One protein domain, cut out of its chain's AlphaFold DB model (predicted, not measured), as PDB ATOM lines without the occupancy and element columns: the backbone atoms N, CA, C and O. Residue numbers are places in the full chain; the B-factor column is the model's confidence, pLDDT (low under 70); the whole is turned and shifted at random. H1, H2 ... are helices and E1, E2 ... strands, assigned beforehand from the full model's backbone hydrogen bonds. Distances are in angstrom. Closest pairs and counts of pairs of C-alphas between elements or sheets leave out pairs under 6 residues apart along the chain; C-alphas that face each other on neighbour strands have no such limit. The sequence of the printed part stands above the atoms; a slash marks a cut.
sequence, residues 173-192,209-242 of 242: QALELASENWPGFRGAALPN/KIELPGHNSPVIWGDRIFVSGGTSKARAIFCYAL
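AT A GLANCE: This is residues 173 to 192 and 209 to 242 of the 242 residues of an uncharacterized protein of Lentisphaerae bacterium (UniProt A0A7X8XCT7). A short helix, H1, and the loop after it, residues 180 to 192, lie at one end; a narrow sheet, a long hairpin of E2 and E3 with short E1 beside E2, reaches to the other. The 54 printed residues, under half in named elements, run H1, E1, E2, E3, class mixed, with sheet order E1 - E2 - E3, antiparallel. The whole is loose, radius of gyration of the C-alphas 12.6 A, spanning 38 by 20 by 16 A.

HOW THE PARTS SIT: In H1, residues 173 to 179, every O i to N i+4 pair is within hydrogen-bond range. E1, residues 219 to 221, and E2, residues 224 to 230, form a hairpin at 152 degrees, N 219 and O 226 within range at 2.9 A. E2 and E3, residues 235 to 241, form another at 159 degrees, N 227 and O 238 at 3.0 A. The strands make a meander, each the antiparallel neighbour of the one before. H1 is apart from E2 and E3.

IN THESE COORDINATES: H1 begins at C-alpha 173 (27.691, -24.602, 42.732). E2 measures 20.0 A; E3, 20.4 A, ends at C-alpha 241 (35.795, -37.379, 23.677).

THE WHOLE: Residues 193 to 208 are not printed; C-alphas 192 and 209 are 27.3 A apart. Residues 189 to 192 have pLDDT under 70.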
ATOM      1  N   GLN A 173      27.687 -23.288  43.385       75.25
ATOM      2  CA  GLN A 173      27.691 -24.602  42.732       75.25
ATOM      3  C   GLN A 173      28.190 -24.520  41.287       75.25
ATOM      4  O   GLN A 173      28.992 -25.347  40.854       75.25
ATOM      5  N   ALA A 174      27.767 -23.496  40.541       74.94
ATOM      6  CA  ALA A 174      28.234 -23.276  39.174       74.94
ATOM      7  C   ALA A 174      29.746 -22.994  39.130       74.94
ATOM      8  O   ALA A 174      30.455 -23.500  38.259       74.94
ATOM      9  N   LEU A 175      30.249 -22.211  40.087       74.56
ATOM     10  CA  LEU A 175      31.669 -21.902  40.232       74.56
ATOM     11  C   LEU A 175      32.493 -23.117  40.675       74.56
ATOM     12  O   LEU A 175      33.600 -23.312  40.171       74.56
ATOM     13  N   GLU A 176      31.965 -23.943  41.576       79.25
ATOM     14  CA  GLU A 176      32.615 -25.181  42.001       79.25
ATOM     15  C   GLU A 176      32.723 -26.173  40.841       79.25
ATOM     16  O   GLU A 176      33.816 -26.660  40.547       79.25
ATOM     17  N   LEU A 177      31.635 -26.397  40.109       80.69
ATOM     18  CA  LEU A 177      31.626 -27.279  38.948       80.69
ATOM     19  C   LEU A 177      32.544 -26.751  37.830       80.69
ATOM     20  O   LEU A 177      33.269 -27.509  37.187       80.69
ATOM     21  N   ALA A 178      32.589 -25.431  37.631       81.44
ATOM     22  CA  ALA A 178      33.535 -24.797  36.719       81.44
ATOM     23  C   ALA A 178      35.000 -25.007  37.146       81.44
ATOM     24  O   ALA A 178      35.862 -25.136  36.279       81.44
ATOM     25  N   SER A 179      35.289 -25.066  38.454       82.25
ATOM     26  CA  SER A 179      36.644 -25.285  38.984       82.25
ATOM     27  C   SER A 179      37.201 -26.683  38.700       82.25
ATOM     28  O   SER A 179      38.417 -26.858  38.713       82.25
ATOM     29  N   GLU A 180      36.333 -27.657  38.425       85.81
ATOM     30  CA  GLU A 180      36.702 -29.030  38.045       85.81
ATOM     31  C   GLU A 180      36.927 -29.177  36.536       85.81
ATOM     32  O   GLU A 180      37.438 -30.190  36.067       85.81
ATOM     33  N   ASN A 181      36.577 -28.145  35.771       87.75
ATOM     34  CA  ASN A 181      36.556 -28.154  34.319       87.75
ATOM     35  C   ASN A 181      37.448 -27.043  33.734       87.75
ATOM     36  O   ASN A 181      38.163 -26.317  34.436       87.75
ATOM     37  N   TRP A 182      37.436 -26.906  32.408       88.00
ATOM     38  CA  TRP A 182      38.035 -25.786  31.683       88.00
ATOM     39  C   TRP A 182      36.949 -25.054  30.877       88.00
ATOM     40  O   TRP A 182      36.846 -25.235  29.665       88.00
ATOM     41  N   PRO A 183      36.107 -24.236  31.534       85.50
ATOM     42  CA  PRO A 183      34.847 -23.732  30.976       85.50
ATOM     43  C   PRO A 183      34.978 -22.658  29.891       85.50
ATOM     44  O   PRO A 183      33.987 -22.308  29.258       85.50
ATOM     45  N   GLY A 184      36.161 -22.076  29.688       81.75
ATOM     46  CA  GLY A 184      36.287 -20.916  28.814       81.75
ATOM     47  C   GLY A 184      37.717 -20.494  28.522       81.75
ATOM     48  O   GLY A 184      38.686 -21.215  28.776       81.75
ATOM     49  N   PHE A 185      37.848 -19.292  27.961       75.25
ATOM     50  CA  PHE A 185      39.143 -18.703  27.650       75.25
ATOM     51  C   PHE A 185      39.980 -18.579  28.926       75.25
ATOM     52  O   PHE A 185      39.616 -17.840  29.834       75.25
ATOM     53  N   ARG A 186      41.116 -19.290  28.963       71.69
ATOM     54  CA  ARG A 186      42.007 -19.418  30.135       71.69
ATOM     55  C   ARG A 186      41.439 -20.225  31.314       71.69
ATOM     56  O   ARG A 186      42.053 -20.230  32.374       71.69
ATOM     57  N   GLY A 187      40.340 -20.948  31.113       75.81
ATOM     58  CA  GLY A 187      39.753 -21.837  32.112       75.81
ATOM     59  C   GLY A 187      38.790 -21.119  33.050       75.81
ATOM     60  O   GLY A 187      38.144 -20.145  32.668       75.81
ATOM     61  N   ALA A 188      38.650 -21.645  34.267       74.75
ATOM     62  CA  ALA A 188      37.798 -21.058  35.292       74.75
ATOM     63  C   ALA A 188      38.410 -19.758  35.840       74.75
ATOM     64  O   ALA A 188      39.628 -19.630  35.944       74.75
ATOM     65  N   ALA A 189      37.560 -18.802  36.229       64.94
ATOM     66  CA  ALA A 189      37.995 -17.561  36.881       64.94
ATOM     67  C   ALA A 189      38.538 -17.785  38.309       64.94
ATOM     68  O   ALA A 189      39.221 -16.924  38.859       64.94
ATOM     69  N   LEU A 190      38.226 -18.939  38.902       66.12
ATOM     70  CA  LEU A 190      38.728 -19.400  40.194       66.12
ATOM     71  C   LEU A 190      39.945 -20.321  40.015       66.12
ATOM     72  O   LEU A 190      40.147 -20.844  38.916       66.12
ATOM     73  N   PRO A 191      40.735 -20.566  41.081       62.88
ATOM     74  CA  PRO A 191      41.788 -21.572  41.056       62.88
ATOM     75  C   PRO A 191      41.227 -22.906  40.557       62.88
ATOM     76  O   PRO A 191      40.378 -23.518  41.202       62.88
ATOM     77  N   ASN A 192      41.670 -23.323  39.372       67.38
ATOM     78  CA  ASN A 192      41.265 -24.594  38.796       67.38
ATOM     79  C   ASN A 192      41.785 -25.721  39.707       67.38
ATOM     80  O   ASN A 192      42.970 -25.728  40.052       67.38
ATOM     81  N   LYS A 209      42.396 -33.356  13.668       90.31
ATOM     82  CA  LYS A 209      42.106 -32.334  12.656       90.31
ATOM     83  C   LYS A 209      40.670 -31.841  12.845       90.31
ATOM     84  O   LYS A 209      39.750 -32.655  12.904       90.31
ATOM     85  N   ILE A 210      40.502 -30.523  12.913       90.06
ATOM     86  CA  ILE A 210      39.199 -29.848  12.981       90.06
ATOM     87  C   ILE A 210      38.795 -29.450  11.556       90.06
ATOM     88  O   ILE A 210      39.639 -28.996  10.780       90.06
ATOM     89  N   GLU A 211      37.529 -29.654  11.197       89.44
ATOM     90  CA  GLU A 211      37.050 -29.487   9.818       89.44
ATOM     91  C   GLU A 211      37.004 -28.024   9.370       89.44
ATOM     92  O   GLU A 211      37.306 -27.717   8.217       89.44
ATOM     93  N   LEU A 212      36.661 -27.114  10.287       92.94
ATOM     94  CA  LEU A 212      36.597 -25.682  10.018       92.94
ATOM     95  C   LEU A 212      37.742 -24.931  10.712       92.94
ATOM     96  O   LEU A 212      38.086 -25.249  11.852       92.94
ATOM     97  N   PRO A 213      38.325 -23.907  10.060       90.69
ATOM     98  CA  PRO A 213      39.363 -23.089  10.670       90.69
ATOM     99  C   PRO A 213      38.792 -22.250  11.821       90.69
ATOM    100  O   PRO A 213      37.619 -21.879  11.820       90.69
ATOM    101  N   GLY A 214      39.629 -21.908  12.799       85.25
ATOM    102  CA  GLY A 214      39.224 -21.056  13.914       85.25
ATOM    103  C   GLY A 214      40.358 -20.787  14.899       85.25
ATOM    104  O   GLY A 214      41.278 -21.590  15.039       85.25
ATOM    105  N   HIS A 215      40.275 -19.648  15.585       80.19
ATOM    106  CA  HIS A 215      41.179 -19.271  16.672       80.19
ATOM    107  C   HIS A 215      40.490 -19.590  17.998       80.19
ATOM    108  O   HIS A 215      39.812 -18.743  18.573       80.19
ATOM    109  N   ASN A 216      40.611 -20.838  18.444       76.06
ATOM    110  CA  ASN A 216      39.892 -21.328  19.615       76.06
ATOM    111  C   ASN A 216      40.828 -21.536  20.795       76.06
ATOM    112  O   ASN A 216      41.968 -21.965  20.631       76.06
ATOM    113  N   SER A 217      40.297 -21.315  21.991       82.81
ATOM    114  CA  SER A 217      40.742 -22.042  23.177       82.81
ATOM    115  C   SER A 217      39.742 -23.172  23.410       82.81
ATOM    116  O   SER A 217      38.542 -22.895  23.366       82.81
ATOM    117  N   PRO A 218      40.189 -24.423  23.591       87.81
ATOM    118  CA  PRO A 218      39.272 -25.523  23.847       87.81
ATOM    119  C   PRO A 218      38.548 -25.303  25.175       87.81
ATOM    120  O   PRO A 218      39.146 -24.832  26.146       87.81
ATOM    121  N   VAL A 219      37.272 -25.666  25.207       91.00
ATOM    122  CA  VAL A 219      36.512 -25.836  26.446       91.00
ATOM    123  C   VAL A 219      36.554 -27.315  26.793       91.00
ATOM    124  O   VAL A 219      36.240 -28.147  25.948       91.00
ATOM    125  N   ILE A 220      36.965 -27.645  28.012       90.19
ATOM    126  CA  ILE A 220      36.974 -29.023  28.508       90.19
ATOM    127  C   ILE A 220      35.905 -29.123  29.579       90.19
ATOM    128  O   ILE A 220      35.925 -28.346  30.534       90.19
ATOM    129  N   TRP A 221      34.975 -30.053  29.408       90.12
ATOM    130  CA  TRP A 221      33.892 -30.264  30.355       90.12
ATOM    131  C   TRP A 221      33.604 -31.754  30.509       90.12
ATOM    132  O   TRP A 221      33.191 -32.410  29.552       90.12
ATOM    133  N   GLY A 222      33.849 -32.286  31.704       89.12
ATOM    134  CA  GLY A 222      33.851 -33.720  31.961       89.12
ATOM    135  C   GLY A 222      34.862 -34.439  31.067       89.12
ATOM    136  O   GLY A 222      36.041 -34.095  31.031       89.12
ATOM    137  N   ASP A 223      34.376 -35.419  30.312       91.62
ATOM    138  CA  ASP A 223      35.129 -36.248  29.368       91.62
ATOM    139  C   ASP A 223      35.085 -35.712  27.925       91.62
ATOM    140  O   ASP A 223      35.304 -36.458  26.970       91.62
ATOM    141  N   ARG A 224      34.768 -34.423  27.737       93.25
ATOM    142  CA  ARG A 224      34.562 -33.830  26.409       93.25
ATOM    143  C   ARG A 224      35.367 -32.566  26.182       93.25
ATOM    144  O   ARG A 224      35.549 -31.743  27.077       93.25
ATOM    145  N   ILE A 225      35.787 -32.388  24.933       92.12
ATOM    146  CA  ILE A 225      36.471 -31.200  24.425       92.12
ATOM    147  C   ILE A 225      35.598 -30.547  23.370       92.12
ATOM    148  O   ILE A 225      35.246 -31.169  22.367       92.12
ATOM    149  N   PHE A 226      35.323 -29.265  23.563       92.56
ATOM    150  CA  PHE A 226      34.558 -28.445  22.646       92.56
ATOM    151  C   PHE A 226      35.455 -27.400  21.992       92.56
ATOM    152  O   PHE A 226      36.223 -26.698  22.656       92.56
ATOM    153  N   VAL A 227      35.344 -27.283  20.673       92.69
ATOM    154  CA  VAL A 227      36.046 -26.276  19.869       92.69
ATOM    155  C   VAL A 227      35.095 -25.718  18.823       92.69
ATOM    156  O   VAL A 227      34.328 -26.464  18.221       92.69
ATOM    157  N   SER A 228      35.131 -24.412  18.574       92.06
ATOM    158  CA  SER A 228      34.364 -23.819  17.475       92.06
ATOM    159  C   SER A 228      35.171 -23.768  16.179       92.06
ATOM    160  O   SER A 228      36.386 -23.891  16.168       92.06
ATOM    161  N   GLY A 229      34.519 -23.588  15.044       92.00
ATOM    162  CA  GLY A 229      35.198 -23.322  13.783       92.00
ATOM    163  C   GLY A 229      34.252 -22.615  12.837       92.00
ATOM    164  O   GLY A 229      33.037 -22.807  12.900       92.00
ATOM    165  N   GLY A 230      34.786 -21.762  11.968       93.38
ATOM    166  CA  GLY A 230      33.932 -21.011  11.071       93.38
ATOM    167  C   GLY A 230      34.632 -20.301   9.925       93.38
ATOM    168  O   GLY A 230      35.803 -19.940   9.972       93.38
ATOM    169  N   THR A 231      33.841 -20.073   8.885       91.50
ATOM    170  CA  THR A 231      34.139 -19.238   7.721       91.50
ATOM    171  C   THR A 231      32.996 -18.235   7.523       91.50
ATOM    172  O   THR A 231      32.057 -18.174   8.319       91.50
ATOM    173  N   SER A 232      33.027 -17.457   6.439       90.56
ATOM    174  CA  SER A 232      31.889 -16.612   6.052       90.56
ATOM    175  C   SER A 232      30.627 -17.407   5.689       90.56
ATOM    176  O   SER A 232      29.547 -16.826   5.679       90.56
ATOM    177  N   LYS A 233      30.749 -18.711   5.396       90.38
ATOM    178  CA  LYS A 233      29.647 -19.559   4.911       90.38
ATOM    179  C   LYS A 233      29.111 -20.550   5.941       90.38
ATOM    180  O   LYS A 233      27.958 -20.943   5.843       90.38
ATOM    181  N   ALA A 234      29.937 -20.981   6.890       89.69
ATOM    182  CA  ALA A 234      29.579 -22.022   7.850       89.69
ATOM    183  C   ALA A 234      30.210 -21.740   9.211       89.69
ATOM    184  O   ALA A 234      31.339 -21.251   9.273       89.69
ATOM    185  N   ARG A 235      29.492 -22.059  10.286       92.06
ATOM    186  CA  ARG A 235      29.960 -21.992  11.673       92.06
ATOM    187  C   ARG A 235      29.486 -23.253  12.378       92.06
ATOM    188  O   ARG A 235      28.326 -23.617  12.220       92.06
ATOM    189  N   ALA A 236      30.371 -23.907  13.115       91.50
ATOM    190  CA  ALA A 236      30.054 -25.129  13.838       91.50
ATOM    191  C   ALA A 236      30.804 -25.192  15.170       91.50
ATOM    192  O   ALA A 236      31.853 -24.564  15.343       91.50
ATOM    193  N   ILE A 237      30.259 -25.983  16.091       92.50
ATOM    194  CA  ILE A 237      30.925 -26.419  17.316       92.50
ATOM    195  C   ILE A 237      31.186 -27.915  17.163       92.50
ATOM    196  O   ILE A 237      30.285 -28.676  16.820       92.50
ATOM    197  N   PHE A 238      32.422 -28.330  17.409       92.00
ATOM    198  CA  PHE A 238      32.844 -29.723  17.394       92.00
ATOM    199  C   PHE A 238      33.007 -30.210  18.830       92.00
ATOM    200  O   PHE A 238      33.566 -29.497  19.662       92.00
ATOM    201  N   CYS A 239      32.540 -31.428  19.097       93.50
ATOM    202  CA  CYS A 239      32.685 -32.117  20.373       93.50
ATOM    203  C   CYS A 239      33.511 -33.389  20.161       93.50
ATOM    204  O   CYS A 239      33.147 -34.232  19.344       93.50
ATOM    205  N   TYR A 240      34.583 -33.546  20.931       91.12
ATOM    206  CA  TYR A 240      35.438 -34.733  20.939       91.12
ATOM    207  C   TYR A 240      35.435 -35.363  22.332       91.12
ATOM    208  O   TYR A 240      35.308 -34.645  23.319       91.12
ATOM    209  N   ALA A 241      35.562 -36.686  22.411       90.31
ATOM    210  CA  ALA A 241      35.795 -37.379  23.677       90.31
ATOM    211  C   ALA A 241      37.281 -37.280  24.071       90.31
ATOM    212  O   ALA A 241      38.141 -37.267  23.184       90.31
ATOM    213  N   LEU A 242      37.552 -37.169  25.374       79.50
ATOM    214  CA  LEU A 242      38.888 -37.203  25.986       79.50
ATOM    215  C   LEU A 242      39.422 -38.624  26.166       79.50
ATOM    216  O   LEU A 242      38.610 -39.538  26.426       79.50
TER     217      LEU A 242